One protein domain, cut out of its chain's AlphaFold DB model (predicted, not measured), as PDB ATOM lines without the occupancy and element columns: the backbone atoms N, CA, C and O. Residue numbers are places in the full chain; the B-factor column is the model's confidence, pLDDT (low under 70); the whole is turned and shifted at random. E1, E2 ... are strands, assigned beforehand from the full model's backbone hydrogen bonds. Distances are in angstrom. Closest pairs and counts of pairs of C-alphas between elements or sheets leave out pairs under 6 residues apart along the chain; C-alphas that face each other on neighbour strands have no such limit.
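What this domain is: This is residues 3 to 54 of the 497 residues of the protein "RCC1 repeat-containing protein" of Bifidobacterium asteroides (strain PRL2011) (UniProt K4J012). Two antiparallel strand hairpins stand apart from each other, a short one of E1 and E2 and a longer one of E3 and E4 that, with its loop of residues 37 to 46, makes the longest axis. Residues 3 to 9 run from beside E3 to the start of E1, and residues 24 to 29 lead from E2 back to E3. The 52 printed residues have no named helix and four named strands, E1 to E4, in two two-stranded antiparallel sheets, E1 - E2 and E3 - E4. The class is all strand, though under half of the residues, 23 of 52, are in named elements. The whole is only just loose, close to compact, with a radius of gyration of the C-alphas of 12.0 A and spans of 36 by 25 by 15 A.

How they stand to each other: E1, residues 10 to 14, and E2, residues 20 to 23, form a hairpin at 166 degrees between their directions. C-alphas 14 and 20 face each other at 4.4 A. N 13 and O 21, 2.9 A apart, are within hydrogen-bond range. E3, residues 30 to 36, and E4, residues 47 to 53, form a second hairpin, antiparallel at 151 degrees. C-alphas 31 and 52 face each other at 4.3 A. N 34 and O 49 are 2.8 A apart, within hydrogen-bond range. E1 and E2 are both apart from E3 and E4.

Where its parts are: E1 begins at C-alpha 10, (72.160, 319.888, 40.983), and is 12.7 A long. E2 is 10.4 A long. E3 is 19.1 A long and begins at C-alpha 30, (91.037, 319.149, 45.782). E4 is 19.2 A long and ends at C-alpha 53, (87.729, 317.263, 42.165).

The domain as a whole: The two C-alphas farthest apart, those of Lys 29 and Asn 41, are 37.0 A apart. The printed part has no cut. The link from E1 to E2 is tight, those from E2 to E3 and E3 to E4 are short, and no link is long. The mean pLDDT of the printed part is 90.2, and no printed residue is under 70.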
ATOM      1  N   SER A   3      75.110 318.070  48.953       90.19
ATOM      2  CA  SER A   3      76.041 319.198  48.828       90.19
ATOM      3  C   SER A   3      77.480 318.703  48.757       90.19
ATOM      4  O   SER A   3      77.820 317.674  49.333       90.19
ATOM      5  N   LEU A   4      78.319 319.423  48.015       90.56
ATOM      6  CA  LEU A   4      79.741 319.153  47.840       90.56
ATOM      7  C   LEU A   4      80.518 320.377  48.336       90.56
ATOM      8  O   LEU A   4      80.498 321.441  47.716       90.56
ATOM      9  N   GLY A   5      81.156 320.242  49.496       86.56
ATOM     10  CA  GLY A   5      81.655 321.367  50.276       86.56
ATOM     11  C   GLY A   5      80.496 322.251  50.739       86.56
ATOM     12  O   GLY A   5      79.541 321.777  51.349       86.56
ATOM     13  N   VAL A   6      80.571 323.543  50.421       84.88
ATOM     14  CA  VAL A   6      79.511 324.520  50.732       84.88
ATOM     15  C   VAL A   6      78.485 324.684  49.603       84.88
ATOM     16  O   VAL A   6      77.495 325.389  49.780       84.88
ATOM     17  N   ALA A   7      78.704 324.056  48.444       88.75
ATOM     18  CA  ALA A   7      77.875 324.248  47.258       88.75
ATOM     19  C   ALA A   7      76.887 323.080  47.054       88.75
ATOM     20  O   ALA A   7      77.276 321.915  47.175       88.75
ATOM     21  N   PRO A   8      75.610 323.346  46.728       91.69
ATOM     22  CA  PRO A   8      74.644 322.288  46.453       91.69
ATOM     23  C   PRO A   8      74.929 321.606  45.107       91.69
ATOM     24  O   PRO A   8      75.217 322.264  44.106       91.69
ATOM     25  N   GLY A   9      74.803 320.279  45.073       89.81
ATOM     26  CA  GLY A   9      74.720 319.523  43.827       89.81
ATOM     27  C   GLY A   9      73.377 319.757  43.133       89.81
ATOM     28  O   GLY A   9      72.360 320.019  43.781       89.81
ATOM     29  N   THR A  10      73.361 319.656  41.806       94.88
ATOM     30  CA  THR A  10      72.160 319.888  40.983       94.88
ATOM     31  C   THR A  10      71.734 318.618  40.250       94.88
ATOM     32  O   THR A  10      72.491 317.654  40.173       94.88
ATOM     33  N   GLY A  11      70.499 318.572  39.743       93.31
ATOM     34  CA  GLY A  11      70.018 317.427  38.958       93.31
ATOM     35  C   GLY A  11      69.966 316.105  39.732       93.31
ATOM     36  O   GLY A  11      70.244 315.058  39.158       93.31
ATOM     37  N   LEU A  12      69.655 316.152  41.034       94.81
ATOM     38  CA  LEU A  12      69.532 314.955  41.864       94.81
ATOM     39  C   LEU A  12      68.393 314.062  41.343       94.81
ATOM     40  O   LEU A  12      67.232 314.475  41.367       94.81
ATOM     41  N   ALA A  13      68.719 312.847  40.908       95.94
ATOM     42  CA  ALA A  13      67.764 311.909  40.322       95.94
ATOM     43  C   ALA A  13      68.021 310.473  40.794       95.94
ATOM     44  O   ALA A  13      69.170 310.057  40.925       95.94
ATOM     45  N   ALA A  14      66.949 309.715  41.025       94.62
ATOM     46  CA  ALA A  14      67.034 308.284  41.295       94.62
ATOM     47  C   ALA A  14      67.198 307.509  39.978       94.62
ATOM     48  O   ALA A  14      66.481 307.761  39.008       94.62
ATOM     49  N   ASN A  15      68.121 306.554  39.960       95.56
ATOM     50  CA  ASN A  15      68.381 305.651  38.845       95.56
ATOM     51  C   ASN A  15      67.566 304.352  39.009       95.56
ATOM     52  O   ASN A  15      67.160 303.981  40.111       95.56
ATOM     53  N   ALA A  16      67.341 303.632  37.907       95.19
ATOM     54  CA  ALA A  16      66.518 302.415  37.890       95.19
ATOM     55  C   ALA A  16      67.096 301.246  38.715       95.19
ATOM     56  O   ALA A  16      66.362 300.336  39.092       95.19
ATOM     57  N   ASP A  17      68.395 301.273  39.003       93.25
ATOM     58  CA  ASP A  17      69.112 300.283  39.814       93.25
ATOM     59  C   ASP A  17      69.102 300.605  41.323       93.25
ATOM     60  O   ASP A  17      69.751 299.918  42.109       93.25
ATOM     61  N   GLY A  18      68.371 301.647  41.738       91.19
ATOM     62  CA  GLY A  18      68.300 302.092  43.131       91.19
ATOM     63  C   GLY A  18      69.439 303.021  43.561       91.19
ATOM     64  O   GLY A  18      69.453 303.460  44.712       91.19
ATOM     65  N   THR A  19      70.372 303.360  42.666       94.50
ATOM     66  CA  THR A  19      71.390 304.392  42.916       94.50
ATOM     67  C   THR A  19      70.842 305.797  42.645       94.50
ATOM     68  O   THR A  19      69.732 305.960  42.143       94.50
ATOM     69  N   TRP A  20      71.599 306.836  42.999       94.44
ATOM     70  CA  TRP A  20      71.233 308.229  42.732       94.44
ATOM     71  C   TRP A  20      72.354 308.940  41.980       94.44
ATOM     72  O   TRP A  20      73.530 308.773  42.300       94.44
ATOM     73  N   SER A  21      71.974 309.764  41.011       94.81
ATOM     74  CA  SER A  21      72.868 310.630  40.248       94.81
ATOM     75  C   SER A  21      72.741 312.069  40.737       94.81
ATOM     76  O   SER A  21      71.642 312.532  41.035       94.81
ATOM     77  N   VAL A  22      73.858 312.790  40.794       94.94
ATOM     78  CA  VAL A  22      73.900 314.229  41.075       94.94
ATOM     79  C   VAL A  22      74.986 314.872  40.219       94.94
ATOM     80  O   VAL A  22      76.057 314.300  40.027       94.94
ATOM     81  N   THR A  23      74.714 316.065  39.705       94.81
ATOM     82  CA  THR A  23      75.702 316.891  39.010       94.81
ATOM     83  C   THR A  23      76.463 317.719  40.034       94.81
ATOM     84  O   THR A  23      75.866 318.457  40.827       94.81
ATOM     85  N   THR A  24      77.784 317.583  40.030       91.81
ATOM     86  CA  THR A  24      78.665 318.303  40.947       91.81
ATOM     87  C   THR A  24      78.798 319.775  40.526       91.81
ATOM     88  O   THR A  24      78.839 320.071  39.329       91.81
ATOM     89  N   PRO A  25      78.819 320.730  41.473       90.50
ATOM     90  CA  PRO A  25      79.081 322.129  41.156       90.50
ATOM     91  C   PRO A  25      80.557 322.336  40.763       90.50
ATOM     92  O   PRO A  25      81.410 321.526  41.127       90.50
ATOM     93  N   PRO A  26      80.901 323.429  40.058       86.19
ATOM     94  CA  PRO A  26      82.294 323.789  39.826       86.19
ATOM     95  C   PRO A  26      83.048 323.967  41.145       86.19
ATOM     96  O   PRO A  26      82.555 324.607  42.076       86.19
ATOM     97  N   HIS A  27      84.259 323.428  41.212       84.12
ATOM     98  CA  HIS A  27      85.128 323.540  42.375       84.12
ATOM     99  C   HIS A  27      86.590 323.449  41.934       84.12
ATOM    100  O   HIS A  27      86.910 322.794  40.939       84.12
ATOM    101  N   SER A  28      87.488 324.092  42.679       79.25
ATOM    102  CA  SER A  28      88.931 323.950  42.468       79.25
ATOM    103  C   SER A  28      89.379 322.502  42.691       79.25
ATOM    104  O   SER A  28      88.756 321.756  43.448       79.25
ATOM    105  N   LYS A  29      90.491 322.095  42.071       78.38
ATOM    106  CA  LYS A  29      91.105 320.785  42.333       78.38
ATOM    107  C   LYS A  29      91.309 320.596  43.838       78.38
ATOM    108  O   LYS A  29      91.846 321.481  44.502       78.38
ATOM    109  N   GLY A  30      90.897 319.447  44.362       77.00
ATOM    110  CA  GLY A  30      91.037 319.149  45.782       77.00
ATOM    111  C   GLY A  30      89.909 318.306  46.348       77.00
ATOM    112  O   GLY A  30      88.914 318.003  45.685       77.00
ATOM    113  N   TRP A  31      90.111 317.904  47.595       83.62
ATOM    114  CA  TRP A  31      89.152 317.124  48.352       83.62
ATOM    115  C   TRP A  31      88.034 318.008  48.907       83.62
ATOM    116  O   TRP A  31      88.283 319.117  49.379       83.62
ATOM    117  N   VAL A  32      86.813 317.484  48.890       86.31
ATOM    118  CA  VAL A  32      85.649 318.068  49.546       86.31
ATOM    119  C   VAL A  32      84.857 316.998  50.290       86.31
ATOM    120  O   VAL A  32      84.796 315.833  49.882       86.31
ATOM    121  N   ASN A  33      84.184 317.424  51.355       88.44
ATOM    122  CA  ASN A  33      83.119 316.641  51.964       88.44
ATOM    123  C   ASN A  33      81.879 316.661  51.077       88.44
ATOM    124  O   ASN A  33      81.495 317.710  50.560       88.44
ATOM    125  N   VAL A  34      81.220 315.521  50.959       93.06
ATOM    126  CA  VAL A  34      79.881 315.408  50.394       93.06
ATOM    127  C   VAL A  34      78.918 315.160  51.540       93.06
ATOM    128  O   VAL A  34      79.033 314.139  52.215       93.06
ATOM    129  N   THR A  35      77.971 316.068  51.745       94.56
ATOM    130  CA  THR A  35      76.915 315.904  52.748       94.56
ATOM    131  C   THR A  35      75.638 315.461  52.053       94.56
ATOM    132  O   THR A  35      75.164 316.101  51.111       94.56
ATOM    133  N   ILE A  36      75.075 314.351  52.514       95.00
ATOM    134  CA  ILE A  36      73.825 313.788  52.015       95.00
ATOM    135  C   ILE A  36      72.775 313.938  53.105       95.00
ATOM    136  O   ILE A  36      72.810 313.231  54.109       95.00
ATOM    137  N   THR A  37      71.801 314.804  52.855       93.31
ATOM    138  CA  THR A  37      70.602 314.935  53.685       93.31
ATOM    139  C   THR A  37      69.498 314.068  53.107       93.31
ATOM    140  O   THR A  37      69.079 314.266  51.957       93.31
ATOM    141  N   TRP A  38      69.021 313.108  53.894       93.31
ATOM    142  CA  TRP A  38      68.114 312.055  53.443       93.31
ATOM    143  C   TRP A  38      67.052 311.720  54.493       93.31
ATOM    144  O   TRP A  38      67.105 312.148  55.645       93.31
ATOM    145  N   SER A  39      66.040 310.967  54.067       91.69
ATOM    146  CA  SER A  39      64.931 310.550  54.917       91.69
ATOM    147  C   SER A  39      64.511 309.125  54.588       91.69
ATOM    148  O   SER A  39      64.402 308.768  53.416       91.69
ATOM    149  N   MET A  40      64.194 308.347  55.614       89.00
ATOM    150  CA  MET A  40      63.558 307.035  55.510       89.00
ATOM    151  C   MET A  40      62.590 306.926  56.683       89.00
ATOM    152  O   MET A  40      63.023 306.888  57.830       89.00
ATOM    153  N   ASN A  41      61.283 306.964  56.404       93.44
ATOM    154  CA  ASN A  41      60.230 307.062  57.428       93.44
ATOM    155  C   ASN A  41      60.402 308.260  58.392       93.44
ATOM    156  O   ASN A  41      60.042 308.180  59.563       93.44
ATOM    157  N   GLY A  42      60.970 309.365  57.898       91.06
ATOM    158  CA  GLY A  42      61.331 310.556  58.674       91.06
ATOM    159  C   GLY A  42      62.753 311.038  58.357       91.06
ATOM    160  O   GLY A  42      63.488 310.319  57.669       91.06
ATOM    161  N   PRO A  43      63.148 312.248  58.802       92.69
ATOM    162  CA  PRO A  43      64.510 312.753  58.645       92.69
ATOM    163  C   PRO A  43      65.523 311.817  59.301       92.69
ATOM    164  O   PRO A  43      65.303 311.350  60.418       92.69
ATOM    165  N   GLN A  44      66.625 311.557  58.608       94.25
ATOM    166  CA  GLN A  44      67.726 310.748  59.117       94.25
ATOM    167  C   GLN A  44      68.963 311.632  59.325       94.25
ATOM    168  O   GLN A  44      69.048 312.698  58.712       94.25
ATOM    169  N   PRO A  45      69.920 311.227  60.179       92.00
ATOM    170  CA  PRO A  45      71.196 311.925  60.292       92.00
ATOM    171  C   PRO A  45      71.908 312.006  58.938       92.00
ATOM    172  O   PRO A  45      71.924 311.028  58.184       92.00
ATOM    173  N   ASP A  46      72.512 313.157  58.650       92.38
ATOM    174  CA  ASP A  46      73.261 313.360  57.411       92.38
ATOM    175  C   ASP A  46      74.376 312.317  57.262       92.38
ATOM    176  O   ASP A  46      75.072 311.972  58.222       92.38
ATOM    177  N   ALA A  47      74.557 311.828  56.038       89.06
ATOM    178  CA  ALA A  47      75.682 310.972  55.686       89.06
ATOM    179  C   ALA A  47      76.804 311.807  55.058       89.06
ATOM    180  O   ALA A  47      76.544 312.733  54.290       89.06
ATOM    181  N   TYR A  48      78.050 311.450  55.364       89.50
ATOM    182  CA  TYR A  48      79.238 312.157  54.895       89.50
ATOM    183  C   TYR A  48      80.094 311.231  54.039       89.50
ATOM    184  O   TYR A  48      80.486 310.153  54.486       89.50
ATOM    185  N   LEU A  49      80.388 311.658  52.814       91.81
ATOM    186  CA  LEU A  49      81.315 310.986  51.905       91.81
ATOM    187  C   LEU A  49      82.457 311.932  51.533       91.81
ATOM    188  O   LEU A  49      82.395 313.138  51.761       91.81
ATOM    189  N   SER A  50      83.499 311.383  50.921       86.50
ATOM    190  CA  SER A  50      84.596 312.147  50.336       86.50
ATOM    191  C   SER A  50      84.473 312.195  48.816       86.50
ATOM    192  O   SER A  50      84.171 311.190  48.172       86.50
ATOM    193  N   TYR A  51      84.749 313.358  48.233       88.25
ATOM    194  CA  TYR A  51      84.867 313.520  46.787       88.25
ATOM    195  C   TYR A  51      86.087 314.370  46.457       88.25
ATOM    196  O   TYR A  51      86.352 315.367  47.122       88.25
ATOM    197  N   THR A  52      86.827 313.994  45.419       86.62
ATOM    198  CA  THR A  52      88.004 314.742  44.974       86.62
ATOM    199  C   THR A  52      87.750 315.288  43.584       86.62
ATOM    200  O   THR A  52      87.632 314.525  42.622       86.62
ATOM    201  N   TYR A  53      87.709 316.612  43.465       84.38
ATOM    202  CA  TYR A  53      87.729 317.263  42.165       84.38
ATOM    203  C   TYR A  53      89.109 317.075  41.548       84.38
ATOM    204  O   TYR A  53      90.118 317.556  42.071       84.38
ATOM    205  N   THR A  54      89.143 316.351  40.434       79.88
ATOM    206  CA  THR A  54      90.325 316.275  39.574       79.88
ATOM    207  C   THR A  54      90.338 317.508  38.669       79.88
ATOM    208  O   THR A  54      89.277 318.008  38.297       79.88
TER     209      THR A  54